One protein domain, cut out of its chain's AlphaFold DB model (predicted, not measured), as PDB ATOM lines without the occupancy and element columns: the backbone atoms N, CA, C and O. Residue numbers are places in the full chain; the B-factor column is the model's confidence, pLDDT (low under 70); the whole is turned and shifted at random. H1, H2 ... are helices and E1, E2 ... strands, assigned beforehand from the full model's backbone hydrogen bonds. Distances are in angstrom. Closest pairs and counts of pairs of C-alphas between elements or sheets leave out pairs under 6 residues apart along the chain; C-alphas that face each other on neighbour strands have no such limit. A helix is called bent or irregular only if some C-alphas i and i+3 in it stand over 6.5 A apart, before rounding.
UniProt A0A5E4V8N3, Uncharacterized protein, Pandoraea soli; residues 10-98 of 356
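Overview. This is residues 10 to 98 of the 356 residues of an uncharacterized protein of Pandoraea soli (UniProt A0A5E4V8N3). A narrow sheet of three strands, E1 to E3, stands at one end of this domain and the small pair H2b and H3 at the other, with the long helix arm H2a bridging the two. H2a begins over one face of the sheet, crosses its strands and runs on past them, while the last stretch, residues 82 to 98, has no named element and folds back on itself. The printed part has 89 residues, with three named helices and three named strands in the order H1 E1 E2 E3 H2 H3; the sheet is E1 - E2 - E3, all antiparallel, and the class is mixed, helices and strands. It is compact, with a radius of gyration of the C-alphas of 13.1 A and spans of 34 by 31 by 28 A.

Arrangement. H1, residues 10 to 13, only grazes the sheet; its closest C-alphas to E2, residues 33 to 39, are those of Ser 11 and Val 37, 6.7 A apart. E1, residues 26 to 28, and E2 form a hairpin, antiparallel at 178 degrees, with N 27 and O 34 within hydrogen-bond range at 2.9 A. E2 and E3, residues 44 to 49, form another hairpin at 158 degrees, with N 37 and O 46 at 2.8 A. The three strands are a meander, each the antiparallel neighbour of the one before. H2, residues 52 to 74, was assigned as one helix by its hydrogen bonds but is bent: C-alphas 64 and 67 are 7.7 A apart. Its arms, H2a and H2b, stand at a steep tilt of 62 degrees. H2a is on the sheet at a height of 9.8 A, giving two layers, a helix on one face of a sheet. It lies over E2 and only just over E1, where 3 of its C-alphas fall, and runs across the strands, at 76 degrees to E2 on the local plane. Gly 33 and Phe 55 are the closest C-alphas of E2 and H2a, 6.3 A apart. H2b touches H3, residues 78 to 81, where the C-alphas of Arg 69 and Ser 80 are closest at 4.8 A; H3 is apart from H2a and from the strands. In H2a and H2b every O i to N i+4 pair is within hydrogen-bond range; H1 and H3 are too short for such a pair, and of their single O i to N i+3 pairs that of H3 is within range and that of H1 is not.

Along the chain. H1 begins at C-alpha 10, (134.126, 165.645, 46.996). E2 is 19.7 A long and E3 17.0 A; E1 is shorter at 6.5 A. H2a, residues 52 to 64, measures 18.3 A from C-alpha 52 at (132.067, 181.310, 62.761), and H2b, residues 67 to 74, 10.8 A. H3, 6.1 A long, ends at C-alpha 81, (127.652, 178.929, 40.385).

Size, cuts and confidence. The farthest C-alphas, Ala 42 and Pro 89, are 35.9 A apart, and the printed part has no cut. The link from H1 to E1 is long, at 12 residues; the others are tight. Residues 85 to 86 pair with 93 to 94, antiparallel. Mean pLDDT of the printed part is 83.8; residues 30 to 31, 87 to 91 and 97 to 98 are under 70.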
ATOM      1  N   TRP A  10     134.723 165.569  48.327       84.44
ATOM      2  CA  TRP A  10     134.126 165.645  46.996       84.44
ATOM      3  C   TRP A  10     132.808 166.433  46.979       84.44
ATOM      4  O   TRP A  10     132.585 167.205  46.053       84.44
ATOM      5  N   SER A  11     131.950 166.283  47.998       87.88
ATOM      6  CA  SER A  11     130.697 167.046  48.072       87.88
ATOM      7  C   SER A  11     130.934 168.545  48.269       87.88
ATOM      8  O   SER A  11     130.260 169.338  47.624       87.88
ATOM      9  N   LEU A  12     131.927 168.943  49.074       88.44
ATOM     10  CA  LEU A  12     132.278 170.359  49.237       88.44
ATOM     11  C   LEU A  12     132.913 170.938  47.973       88.44
ATOM     12  O   LEU A  12     132.522 172.016  47.546       88.44
ATOM     13  N   PHE A  13     133.852 170.228  47.340       85.75
ATOM     14  CA  PHE A  13     134.511 170.726  46.127       85.75
ATOM     15  C   PHE A  13     133.547 170.954  44.963       85.75
ATOM     16  O   PHE A  13     133.755 171.871  44.174       85.75
ATOM     17  N   ASN A  14     132.488 170.147  44.878       85.88
ATOM     18  CA  ASN A  14     131.440 170.289  43.868       85.88
ATOM     19  C   ASN A  14     130.215 171.062  44.385       85.88
ATOM     20  O   ASN A  14     129.194 171.101  43.699       85.88
ATOM     21  N   ALA A  15     130.287 171.660  45.578       90.31
ATOM     22  CA  ALA A  15     129.206 172.485  46.094       90.31
ATOM     23  C   ALA A  15     129.009 173.717  45.205       90.31
ATOM     24  O   ALA A  15     129.945 174.224  44.576       90.31
ATOM     25  N   ARG A  16     127.775 174.211  45.163       90.75
ATOM     26  CA  ARG A  16     127.377 175.369  44.364       90.75
ATOM     27  C   ARG A  16     126.790 176.432  45.286       90.75
ATOM     28  O   ARG A  16     126.259 176.112  46.341       90.75
ATOM     29  N   LEU A  17     126.904 177.692  44.885       89.81
ATOM     30  CA  LEU A  17     126.259 178.833  45.530       89.81
ATOM     31  C   LEU A  17     124.765 178.885  45.207       89.81
ATOM     32  O   LEU A  17     123.979 179.352  46.025       89.81
ATOM     33  N   LEU A  18     124.394 178.423  44.010       88.00
ATOM     34  CA  LEU A  18     123.038 178.459  43.475       88.00
ATOM     35  C   LEU A  18     122.640 177.069  42.967       88.00
ATOM     36  O   LEU A  18     123.468 176.376  42.369       88.00
ATOM     37  N   ASP A  19     121.380 176.702  43.173       84.25
ATOM     38  CA  ASP A  19     120.736 175.544  42.550       84.25
ATOM     39  C   ASP A  19     120.423 175.829  41.063       84.25
ATOM     40  O   ASP A  19     120.464 176.968  40.594       84.25
ATOM     41  N   SER A  20     120.084 174.780  40.317       79.00
ATOM     42  CA  SER A  20     119.487 174.796  38.978       79.00
ATOM     43  C   SER A  20     118.313 175.771  38.814       79.00
ATOM     44  O   SER A  20     118.157 176.352  37.745       79.00
ATOM     45  N   THR A  21     117.530 175.992  39.873       78.94
ATOM     46  CA  THR A  21     116.399 176.934  39.920       78.94
ATOM     47  C   THR A  21     116.806 178.384  40.208       78.94
ATOM     48  O   THR A  21     115.973 179.284  40.152       78.94
ATOM     49  N   GLY A  22     118.080 178.630  40.533       78.25
ATOM     50  CA  GLY A  22     118.589 179.938  40.950       78.25
ATOM     51  C   GLY A  22     118.464 180.227  42.452       78.25
ATOM     52  O   GLY A  22     118.903 181.287  42.896       78.25
ATOM     53  N   ALA A  23     117.923 179.301  43.252       84.25
ATOM     54  CA  ALA A  23     117.869 179.434  44.708       84.25
ATOM     55  C   ALA A  23     119.271 179.367  45.342       84.25
ATOM     56  O   ALA A  23     120.113 178.578  44.909       84.25
ATOM     57  N   ARG A  24     119.532 180.164  46.391       87.56
ATOM     58  CA  ARG A  24     120.812 180.122  47.118       87.56
ATOM     59  C   ARG A  24     120.943 178.829  47.923       87.56
ATOM     60  O   ARG A  24     120.101 178.503  48.751       87.56
ATOM     61  N   LEU A  25     122.040 178.116  47.694       88.06
ATOM     62  CA  LEU A  25     122.448 176.942  48.470       88.06
ATOM     63  C   LEU A  25     123.361 177.316  49.639       88.06
ATOM     64  O   LEU A  25     123.486 176.552  50.596       88.06
ATOM     65  N   ILE A  26     123.993 178.488  49.567       89.12
ATOM     66  CA  ILE A  26     124.791 179.056  50.649       89.12
ATOM     67  C   ILE A  26     124.172 180.392  51.034       89.12
ATOM     68  O   ILE A  26     124.116 181.333  50.239       89.12
ATOM     69  N   GLU A  27     123.670 180.436  52.259       86.94
ATOM     70  CA  GLU A  27     123.047 181.604  52.864       86.94
ATOM     71  C   GLU A  27     124.029 182.166  53.888       86.94
ATOM     72  O   GLU A  27     124.394 181.476  54.839       86.94
ATOM     73  N   LEU A  28     124.479 183.400  53.672       82.06
ATOM     74  CA  LEU A  28     125.332 184.145  54.592       82.06
ATOM     75  C   LEU A  28     124.503 185.343  55.081       82.06
ATOM     76  O   LEU A  28     124.278 186.271  54.308       82.06
ATOM     77  N   GLY A  29     123.959 185.262  56.298       76.31
ATOM     78  CA  GLY A  29     123.206 186.343  56.950       76.31
ATOM     79  C   GLY A  29     124.029 187.055  58.028       76.31
ATOM     80  O   GLY A  29     125.247 186.889  58.081       76.31
ATOM     81  N   ASP A  30     123.359 187.804  58.910       66.19
ATOM     82  CA  ASP A  30     123.965 188.601  59.992       66.19
ATOM     83  C   ASP A  30     124.599 187.710  61.085       66.19
ATOM     84  O   ASP A  30     124.031 187.473  62.150       66.19
ATOM     85  N   GLY A  31     125.768 187.136  60.791       64.25
ATOM     86  CA  GLY A  31     126.551 186.290  61.705       64.25
ATOM     87  C   GLY A  31     126.086 184.833  61.807       64.25
ATOM     88  O   GLY A  31     126.685 184.035  62.525       64.25
ATOM     89  N   ARG A  32     125.036 184.446  61.077       74.50
ATOM     90  CA  ARG A  32     124.618 183.046  60.921       74.50
ATOM     91  C   ARG A  32     124.565 182.714  59.447       74.50
ATOM     92  O   ARG A  32     124.006 183.467  58.651       74.50
ATOM     93  N   GLY A  33     125.110 181.564  59.083       85.94
ATOM     94  CA  GLY A  33     124.993 181.080  57.721       85.94
ATOM     95  C   GLY A  33     124.706 179.595  57.659       85.94
ATOM     96  O   GLY A  33     124.963 178.844  58.598       85.94
ATOM     97  N   ARG A  34     124.143 179.173  56.536       91.62
ATOM     98  CA  ARG A  34     123.797 177.783  56.261       91.62
ATOM     99  C   ARG A  34     124.410 177.382  54.935       91.62
ATOM    100  O   ARG A  34     124.372 178.134  53.965       91.62
ATOM    101  N   ILE A  35     124.918 176.158  54.887       91.69
ATOM    102  CA  ILE A  35     125.352 175.517  53.650       91.69
ATOM    103  C   ILE A  35     124.458 174.317  53.353       91.69
ATOM    104  O   ILE A  35     124.256 173.448  54.205       91.69
ATOM    105  N   LYS A  36     123.936 174.265  52.129       92.38
ATOM    106  CA  LYS A  36     123.236 173.123  51.543       92.38
ATOM    107  C   LYS A  36     124.078 172.574  50.396       92.38
ATOM    108  O   LYS A  36     124.454 173.294  49.481       92.38
ATOM    109  N   VAL A  37     124.372 171.281  50.443       89.94
ATOM    110  CA  VAL A  37     125.142 170.581  49.411       89.94
ATOM    111  C   VAL A  37     124.281 169.489  48.801       89.94
ATOM    112  O   VAL A  37     123.737 168.636  49.511       89.94
ATOM    113  N   GLU A  38     124.175 169.501  47.478       85.94
ATOM    114  CA  GLU A  38     123.474 168.473  46.717       85.94
ATOM    115  C   GLU A  38     124.154 167.105  46.855       85.94
ATOM    116  O   GLU A  38     125.380 166.969  46.819       85.94
ATOM    117  N   LYS A  39     123.341 166.053  46.953       82.50
ATOM    118  CA  LYS A  39     123.774 164.660  46.825       82.50
ATOM    119  C   LYS A  39     123.143 164.056  45.572       82.50
ATOM    120  O   LYS A  39     122.090 163.425  45.683       82.50
ATOM    121  N   PRO A  40     123.804 164.148  44.402       74.38
ATOM    122  CA  PRO A  40     123.233 163.698  43.133       74.38
ATOM    123  C   PRO A  40     122.752 162.242  43.168       74.38
ATOM    124  O   PRO A  40     121.661 161.923  42.709       74.38
ATOM    125  N   ARG A  41     123.531 161.358  43.809       75.56
ATOM    126  CA  ARG A  41     123.215 159.923  43.921       75.56
ATOM    127  C   ARG A  41     121.990 159.623  44.787       75.56
ATOM    128  O   ARG A  41     121.371 158.587  44.604       75.56
ATOM    129  N   ALA A  42     121.676 160.495  45.744       72.44
ATOM    130  CA  ALA A  42     120.580 160.305  46.692       72.44
ATOM    131  C   ALA A  42     119.380 161.220  46.405       72.44
ATOM    132  O   ALA A  42     118.406 161.155  47.146       72.44
ATOM    133  N   ARG A  43     119.468 162.088  45.379       80.12
ATOM    134  CA  ARG A  43     118.477 163.133  45.055       80.12
ATOM    135  C   ARG A  43     118.002 163.904  46.296       80.12
ATOM    136  O   ARG A  43     116.820 164.172  46.467       80.12
ATOM    137  N   ALA A  44     118.942 164.216  47.182       84.69
ATOM    138  CA  ALA A  44     118.681 164.851  48.464       84.69
ATOM    139  C   ALA A  44     119.711 165.948  48.730       84.69
ATOM    140  O   ALA A  44     120.802 165.941  48.156       84.69
ATOM    141  N   PHE A  45     119.395 166.847  49.654       86.25
ATOM    142  CA  PHE A  45     120.342 167.835  50.156       86.25
ATOM    143  C   PHE A  45     120.929 167.375  51.486       86.25
ATOM    144  O   PHE A  45     120.295 166.665  52.268       86.25
ATOM    145  N   LYS A  46     122.170 167.774  51.746       88.69
ATOM    146  CA  LYS A  46     122.752 167.735  53.084       88.69
ATOM    147  C   LYS A  46     122.973 169.164  53.534       88.69
ATOM    148  O   LYS A  46     123.548 169.944  52.783       88.69
ATOM    149  N   GLU A  47     122.537 169.479  54.741       91.44
ATOM    150  CA  GLU A  47     122.653 170.821  55.293       91.44
ATOM    151  C   GLU A  47     123.464 170.845  56.587       91.44
ATOM    152  O   GLU A  47     123.553 169.842  57.302       91.44
ATOM    153  N   ALA A  48     124.079 171.993  56.851       91.19
ATOM    154  CA  ALA A  48     124.734 172.308  58.111       91.19
ATOM    155  C   ALA A  48     124.628 173.807  58.397       91.19
ATOM    156  O   ALA A  48     124.636 174.627  57.473       91.19
ATOM    157  N   GLN A  49     124.555 174.144  59.682       92.19
ATOM    158  CA  GLN A  49     124.793 175.505  60.156       92.19
ATOM    159  C   GLN A  49     126.294 175.763  60.122       92.19
ATOM    160  O   GLN A  49     127.062 174.904  60.544       92.19
ATOM    161  N   LEU A  50     126.708 176.911  59.600       91.44
ATOM    162  CA  LEU A  50     128.109 177.298  59.547       91.44
ATOM    163  C   LEU A  50     128.596 177.679  60.944       91.44
ATOM    164  O   LEU A  50     127.902 178.363  61.692       91.44
ATOM    165  N   THR A  51     129.806 177.238  61.270       91.31
ATOM    166  CA  THR A  51     130.581 177.791  62.381       91.31
ATOM    167  C   THR A  51     131.090 179.176  61.998       91.31
ATOM    168  O   THR A  51     131.135 179.504  60.810       91.31
ATOM    169  N   GLU A  52     131.506 179.971  62.980       90.50
ATOM    170  CA  GLU A  52     132.067 181.310  62.761       90.50
ATOM    171  C   GLU A  52     133.233 181.280  61.760       90.50
ATOM    172  O   GLU A  52     133.187 181.946  60.727       90.50
ATOM    173  N   LEU A  53     134.201 180.381  61.974       91.44
ATOM    174  CA  LEU A  53     135.328 180.195  61.061       91.44
ATOM    175  C   LEU A  53     134.880 179.767  59.654       91.44
ATOM    176  O   LEU A  53     135.393 180.248  58.646       91.44
ATOM    177  N   SER A  54     133.906 178.859  59.549       91.69
ATOM    178  CA  SER A  54     133.400 178.435  58.234       91.69
ATOM    179  C   SER A  54     132.684 179.560  57.499       91.69
ATOM    180  O   SER A  54     132.778 179.646  56.275       91.69
ATOM    181  N   PHE A  55     131.949 180.393  58.232       91.69
ATOM    182  CA  PHE A  55     131.267 181.559  57.695       91.69
ATOM    183  C   PHE A  55     132.280 182.551  57.117       91.69
ATOM    184  O   PHE A  55     132.165 182.916  55.946       91.69
ATOM    185  N   GLU A  56     133.319 182.887  57.884       91.00
ATOM    186  CA  GLU A  56     134.398 183.780  57.454       91.00
ATOM    187  C   GLU A  56     135.118 183.248  56.204       91.00
ATOM    188  O   GLU A  56     135.312 183.978  55.225       91.00
ATOM    189  N   ILE A  57     135.448 181.951  56.181       91.31
ATOM    190  CA  ILE A  57     136.087 181.304  55.027       91.31
ATOM    191  C   ILE A  57     135.205 181.427  53.776       91.31
ATOM    192  O   ILE A  57     135.699 181.780  52.704       91.31
ATOM    193  N   LEU A  58     133.904 181.139  53.882       91.19
ATOM    194  CA  LEU A  58     132.996 181.198  52.733       91.19
ATOM    195  C   LEU A  58     132.770 182.632  52.247       91.19
ATOM    196  O   LEU A  58     132.786 182.863  51.035       91.19
ATOM    197  N   GLN A  59     132.628 183.592  53.163       89.75
ATOM    198  CA  GLN A  59     132.518 185.011  52.830       89.75
ATOM    199  C   GLN A  59     133.770 185.503  52.093       89.75
ATOM    200  O   GLN A  59     133.669 186.174  51.062       89.75
ATOM    201  N   THR A  60     134.948 185.099  52.569       91.00
ATOM    202  CA  THR A  60     136.235 185.416  51.940       91.00
ATOM    203  C   THR A  60     136.330 184.814  50.539       91.00
ATOM    204  O   THR A  60     136.683 185.515  49.589       91.00
ATOM    205  N   ILE A  61     135.944 183.546  50.360       90.25
ATOM    206  CA  ILE A  61     135.927 182.895  49.041       90.25
ATOM    207  C   ILE A  61     134.991 183.631  48.076       90.25
ATOM    208  O   ILE A  61     135.372 183.884  46.929       90.25
ATOM    209  N   GLU A  62     133.774 183.984  48.503       88.44
ATOM    210  CA  GLU A  62     132.810 184.710  47.664       88.44
ATOM    211  C   GLU A  62     133.345 186.092  47.264       88.44
ATOM    212  O   GLU A  62     133.253 186.471  46.092       88.44
ATOM    213  N   LEU A  63     133.977 186.806  48.200       89.62
ATOM    214  CA  LEU A  63     134.614 188.098  47.952       89.62
ATOM    215  C   LEU A  63     135.763 187.982  46.940       89.62
ATOM    216  O   LEU A  63     135.751 188.674  45.921       89.62
ATOM    217  N   MET A  64     136.715 187.072  47.175       88.81
ATOM    218  CA  MET A  64     137.898 186.887  46.322       88.81
ATOM    219  C   MET A  64     137.544 186.445  44.898       88.81
ATOM    220  O   MET A  64     138.257 186.756  43.946       88.81
ATOM    221  N   THR A  65     136.442 185.714  44.731       88.69
ATOM    222  CA  THR A  65     136.038 185.159  43.430       88.69
ATOM    223  C   THR A  65     134.985 185.996  42.701       88.69
ATOM    224  O   THR A  65     134.585 185.632  41.592       88.69
ATOM    225  N   ARG A  66     134.554 187.136  43.262       88.31
ATOM    226  CA  ARG A  66     133.466 187.976  42.732       88.31
ATOM    227  C   ARG A  66     133.662 188.368  41.267       88.31
ATOM    228  O   ARG A  66     132.772 188.135  40.454       88.31
ATOM    229  N   ASN A  67     134.831 188.902  40.917       88.06
ATOM    230  CA  ASN A  67     135.110 189.370  39.554       88.06
ATOM    231  C   ASN A  67     135.108 188.212  38.549       88.06
ATOM    232  O   ASN A  67     134.451 188.289  37.514       88.06
ATOM    233  N   ALA A  68     135.761 187.098  38.897       87.44
ATOM    234  CA  ALA A  68     135.774 185.897  38.065       87.44
ATOM    235  C   ALA A  68     134.357 185.345  37.837       87.44
ATOM    236  O   ALA A  68     134.012 184.953  36.724       87.44
ATOM    237  N   ARG A  69     133.508 185.356  38.872       88.50
ATOM    238  CA  ARG A  69     132.102 184.944  38.763       88.50
ATOM    239  C   ARG A  69     131.304 185.862  37.853       88.50
ATOM    240  O   ARG A  69     130.530 185.345  37.055       88.50
ATOM    241  N   SER A  70     131.481 187.178  37.952       88.44
ATOM    242  CA  SER A  70     130.808 188.143  37.074       88.44
ATOM    243  C   SER A  70     131.157 187.899  35.606       88.44
ATOM    244  O   SER A  70     130.252 187.796  34.781       88.44
ATOM    245  N   SER A  71     132.438 187.687  35.288       87.31
ATOM    246  CA  SER A  71     132.869 187.342  33.928       87.31
ATOM    247  C   SER A  71     132.288 186.003  33.455       87.31
ATOM    248  O   SER A  71     131.796 185.900  32.336       87.31
ATOM    249  N   LEU A  72     132.278 184.975  34.311       88.00
ATOM    250  CA  LEU A  72     131.685 183.675  33.975       88.00
ATOM    251  C   LEU A  72     130.163 183.753  33.773       88.00
ATOM    252  O   LEU A  72     129.640 183.037  32.921       88.00
ATOM    253  N   LYS A  73     129.457 184.609  34.527       88.25
ATOM    254  CA  LYS A  73     128.023 184.879  34.329       88.25
ATOM    255  C   LYS A  73     127.768 185.567  32.991       88.25
ATOM    256  O   LYS A  73     126.840 185.166  32.297       88.25
ATOM    257  N   ALA A  74     128.600 186.541  32.616       88.06
ATOM    258  CA  ALA A  74     128.504 187.212  31.318       88.06
ATOM    259  C   ALA A  74     128.655 186.217  30.151       88.06
ATOM    260  O   ALA A  74     127.921 186.298  29.174       88.06
ATOM    261  N   CYS A  75     129.528 185.217  30.299       85.75
ATOM    262  CA  CYS A  75     129.699 184.131  29.329       85.75
ATOM    263  C   CYS A  75     128.709 182.959  29.503       85.75
ATOM    264  O   CYS A  75     128.938 181.895  28.932       85.75
ATOM    265  N   GLN A  76     127.666 183.098  30.335       84.81
ATOM    266  CA  GLN A  76     126.673 182.052  30.641       84.81
ATOM    267  C   GLN A  76     127.277 180.698  31.070       84.81
ATOM    268  O   GLN A  76     126.689 179.633  30.879       84.81
ATOM    269  N   SER A  77     128.462 180.711  31.686       85.50
ATOM    270  CA  SER A  77     129.132 179.486  32.108       85.50
ATOM    271  C   SER A  77     128.488 178.915  33.381       85.50
ATOM    272  O   SER A  77     128.398 179.630  34.391       85.50
ATOM    273  N   PRO A  78     128.143 177.610  33.422       83.94
ATOM    274  CA  PRO A  78     127.643 176.950  34.633       83.94
ATOM    275  C   PRO A  78     128.616 177.034  35.819       83.94
ATOM    276  O   PRO A  78     128.192 176.999  36.979       83.94
ATOM    277  N   ALA A  79     129.915 177.199  35.543       85.56
ATOM    278  CA  ALA A  79     130.962 177.327  36.551       85.56
ATOM    279  C   ALA A  79     130.793 178.571  37.441       85.56
ATOM    280  O   ALA A  79     131.251 178.562  38.578       85.56
ATOM    281  N   SER A  80     130.075 179.605  36.983       85.81
ATOM    282  CA  SER A  80     129.778 180.810  37.779       85.81
ATOM    283  C   SER A  80     129.108 180.508  39.129       85.81
ATOM    284  O   SER A  80     129.306 181.237  40.105       85.81
ATOM    285  N   SER A  81     128.352 179.407  39.191       88.62
ATOM    286  CA  SER A  81     127.652 178.929  40.385       88.62
ATOM    287  C   SER A  81     128.509 178.067  41.317       88.62
ATOM    288  O   SER A  81     128.067 177.786  42.420       88.62
ATOM    289  N   ALA A  82     129.709 177.624  40.931       89.88
ATOM    290  CA  ALA A  82     130.508 176.695  41.739       89.88
ATOM    291  C   ALA A  82     131.122 177.381  42.967       89.88
ATOM    292  O   ALA A  82     131.651 178.480  42.843       89.88
ATOM    293  N   LEU A  83     131.110 176.758  44.148       90.19
ATOM    294  CA  LEU A  83     131.666 177.365  45.362       90.19
ATOM    295  C   LEU A  83     133.164 177.669  45.209       90.19
ATOM    296  O   LEU A  83     133.593 178.780  45.505       90.19
ATOM    297  N   PHE A  84     133.946 176.728  44.686       88.44
ATOM    298  CA  PHE A  84     135.381 176.921  44.500       88.44
ATOM    299  C   PHE A  84     135.734 177.164  43.031       88.44
ATOM    300  O   PHE A  84     135.327 176.409  42.146       88.44
ATOM    301  N   LEU A  85     136.543 178.196  42.786       85.44
ATOM    302  CA  LEU A  85     137.075 178.552  41.473       85.44
ATOM    303  C   LEU A  85     138.597 178.650  41.543       85.44
ATOM    304  O   LEU A  85     139.143 179.135  42.532       85.44
ATOM    305  N   VAL A  86     139.277 178.214  40.485       77.00
ATOM    306  CA  VAL A  86     140.728 178.371  40.342       77.00
ATOM    307  C   VAL A  86     141.013 179.504  39.366       77.00
ATOM    308  O   VAL A  86     140.576 179.462  38.213       77.00
ATOM    309  N   SER A  87     141.786 180.488  39.825       64.00
ATOM    310  CA  SER A  87     142.308 181.579  39.001       64.00
ATOM    311  C   SER A  87     143.689 181.202  38.451       64.00
ATOM    312  O   SER A  87     144.720 181.577  38.996       64.00
ATOM    313  N   GLN A  88     143.711 180.387  37.400       61.84
ATOM    314  CA  GLN A  88     144.845 180.284  36.463       61.84
ATOM    315  C   GLN A  88     144.605 181.316  35.335       61.84
ATOM    316  O   GLN A  88     143.495 181.863  35.312       61.84
ATOM    317  N   PRO A  89     145.573 181.653  34.446       60.09
ATOM    318  CA  PRO A  89     145.348 182.680  33.425       60.09
ATOM    319  C   PRO A  89     143.991 182.486  32.723       60.09
ATOM    320  O   PRO A  89     143.607 181.334  32.483       60.09
ATOM    321  N   PRO A  90     143.234 183.577  32.482       58.62
ATOM    322  CA  PRO A  90     141.817 183.512  32.145       58.62
ATOM    323  C   PRO A  90     141.507 182.524  31.010       58.62
ATOM    324  O   PRO A  90     142.279 182.429  30.055       58.62
ATOM    325  N   PRO A  91     140.358 181.826  31.062       60.81
ATOM    326  CA  PRO A  91     139.264 181.990  32.024       60.81
ATOM    327  C   PRO A  91     139.422 181.150  33.304       60.81
ATOM    328  O   PRO A  91     140.051 180.091  33.298       60.81
ATOM    329  N   ALA A  92     138.774 181.596  34.388       73.88
ATOM    330  CA  ALA A  92     138.658 180.839  35.635       73.88
ATOM    331  C   ALA A  92     137.968 179.483  35.405       73.88
ATOM    332  O   ALA A  92     137.031 179.374  34.611       73.88
ATOM    333  N   ARG A  93     138.429 178.444  36.109       75.38
ATOM    334  CA  ARG A  93     137.969 177.056  35.919       75.38
ATOM    335  C   ARG A  93     137.528 176.420  37.234       75.38
ATOM    336  O   ARG A  93     137.853 176.905  38.318       75.38
ATOM    337  N   LEU A  94     136.802 175.309  37.123       78.06
ATOM    338  CA  LEU A  94     136.445 174.467  38.264       78.06
ATOM    339  C   LEU A  94     137.697 173.842  38.890       78.06
ATOM    340  O   LEU A  94     138.652 173.494  38.191       78.06
ATOM    341  N   VAL A  95     137.670 173.666  40.210       74.12
ATOM    342  CA  VAL A  95     138.747 172.988  40.935       74.12
ATOM    343  C   VAL A  95     138.838 171.530  40.496       74.12
ATOM    344  O   VAL A  95     137.885 170.760  40.619       74.12
ATOM    345  N   ASN A  96     140.025 171.107  40.060       74.25
ATOM    346  CA  ASN A  96     140.308 169.686  39.941       74.25
ATOM    347  C   ASN A  96     140.525 169.103  41.342       74.25
ATOM    348  O   ASN A  96     141.581 169.277  41.948       74.25
ATOM    349  N   THR A  97     139.527 168.368  41.834       68.19
ATOM    350  CA  THR A  97     139.542 167.722  43.158       68.19
ATOM    351  C   THR A  97     140.812 166.893  43.426       68.19
ATOM    352  O   THR A  97     141.273 166.841  44.562       68.19
ATOM    353  N   ARG A  98     141.406 166.259  42.398       66.75
ATOM    354  CA  ARG A  98     142.650 165.474  42.549       66.75
ATOM    355  C   ARG A  98     143.888 166.354  42.722       66.75
ATOM    356  O   ARG A  98     144.835 165.927  43.363       66.75
TER     357      ARG A  98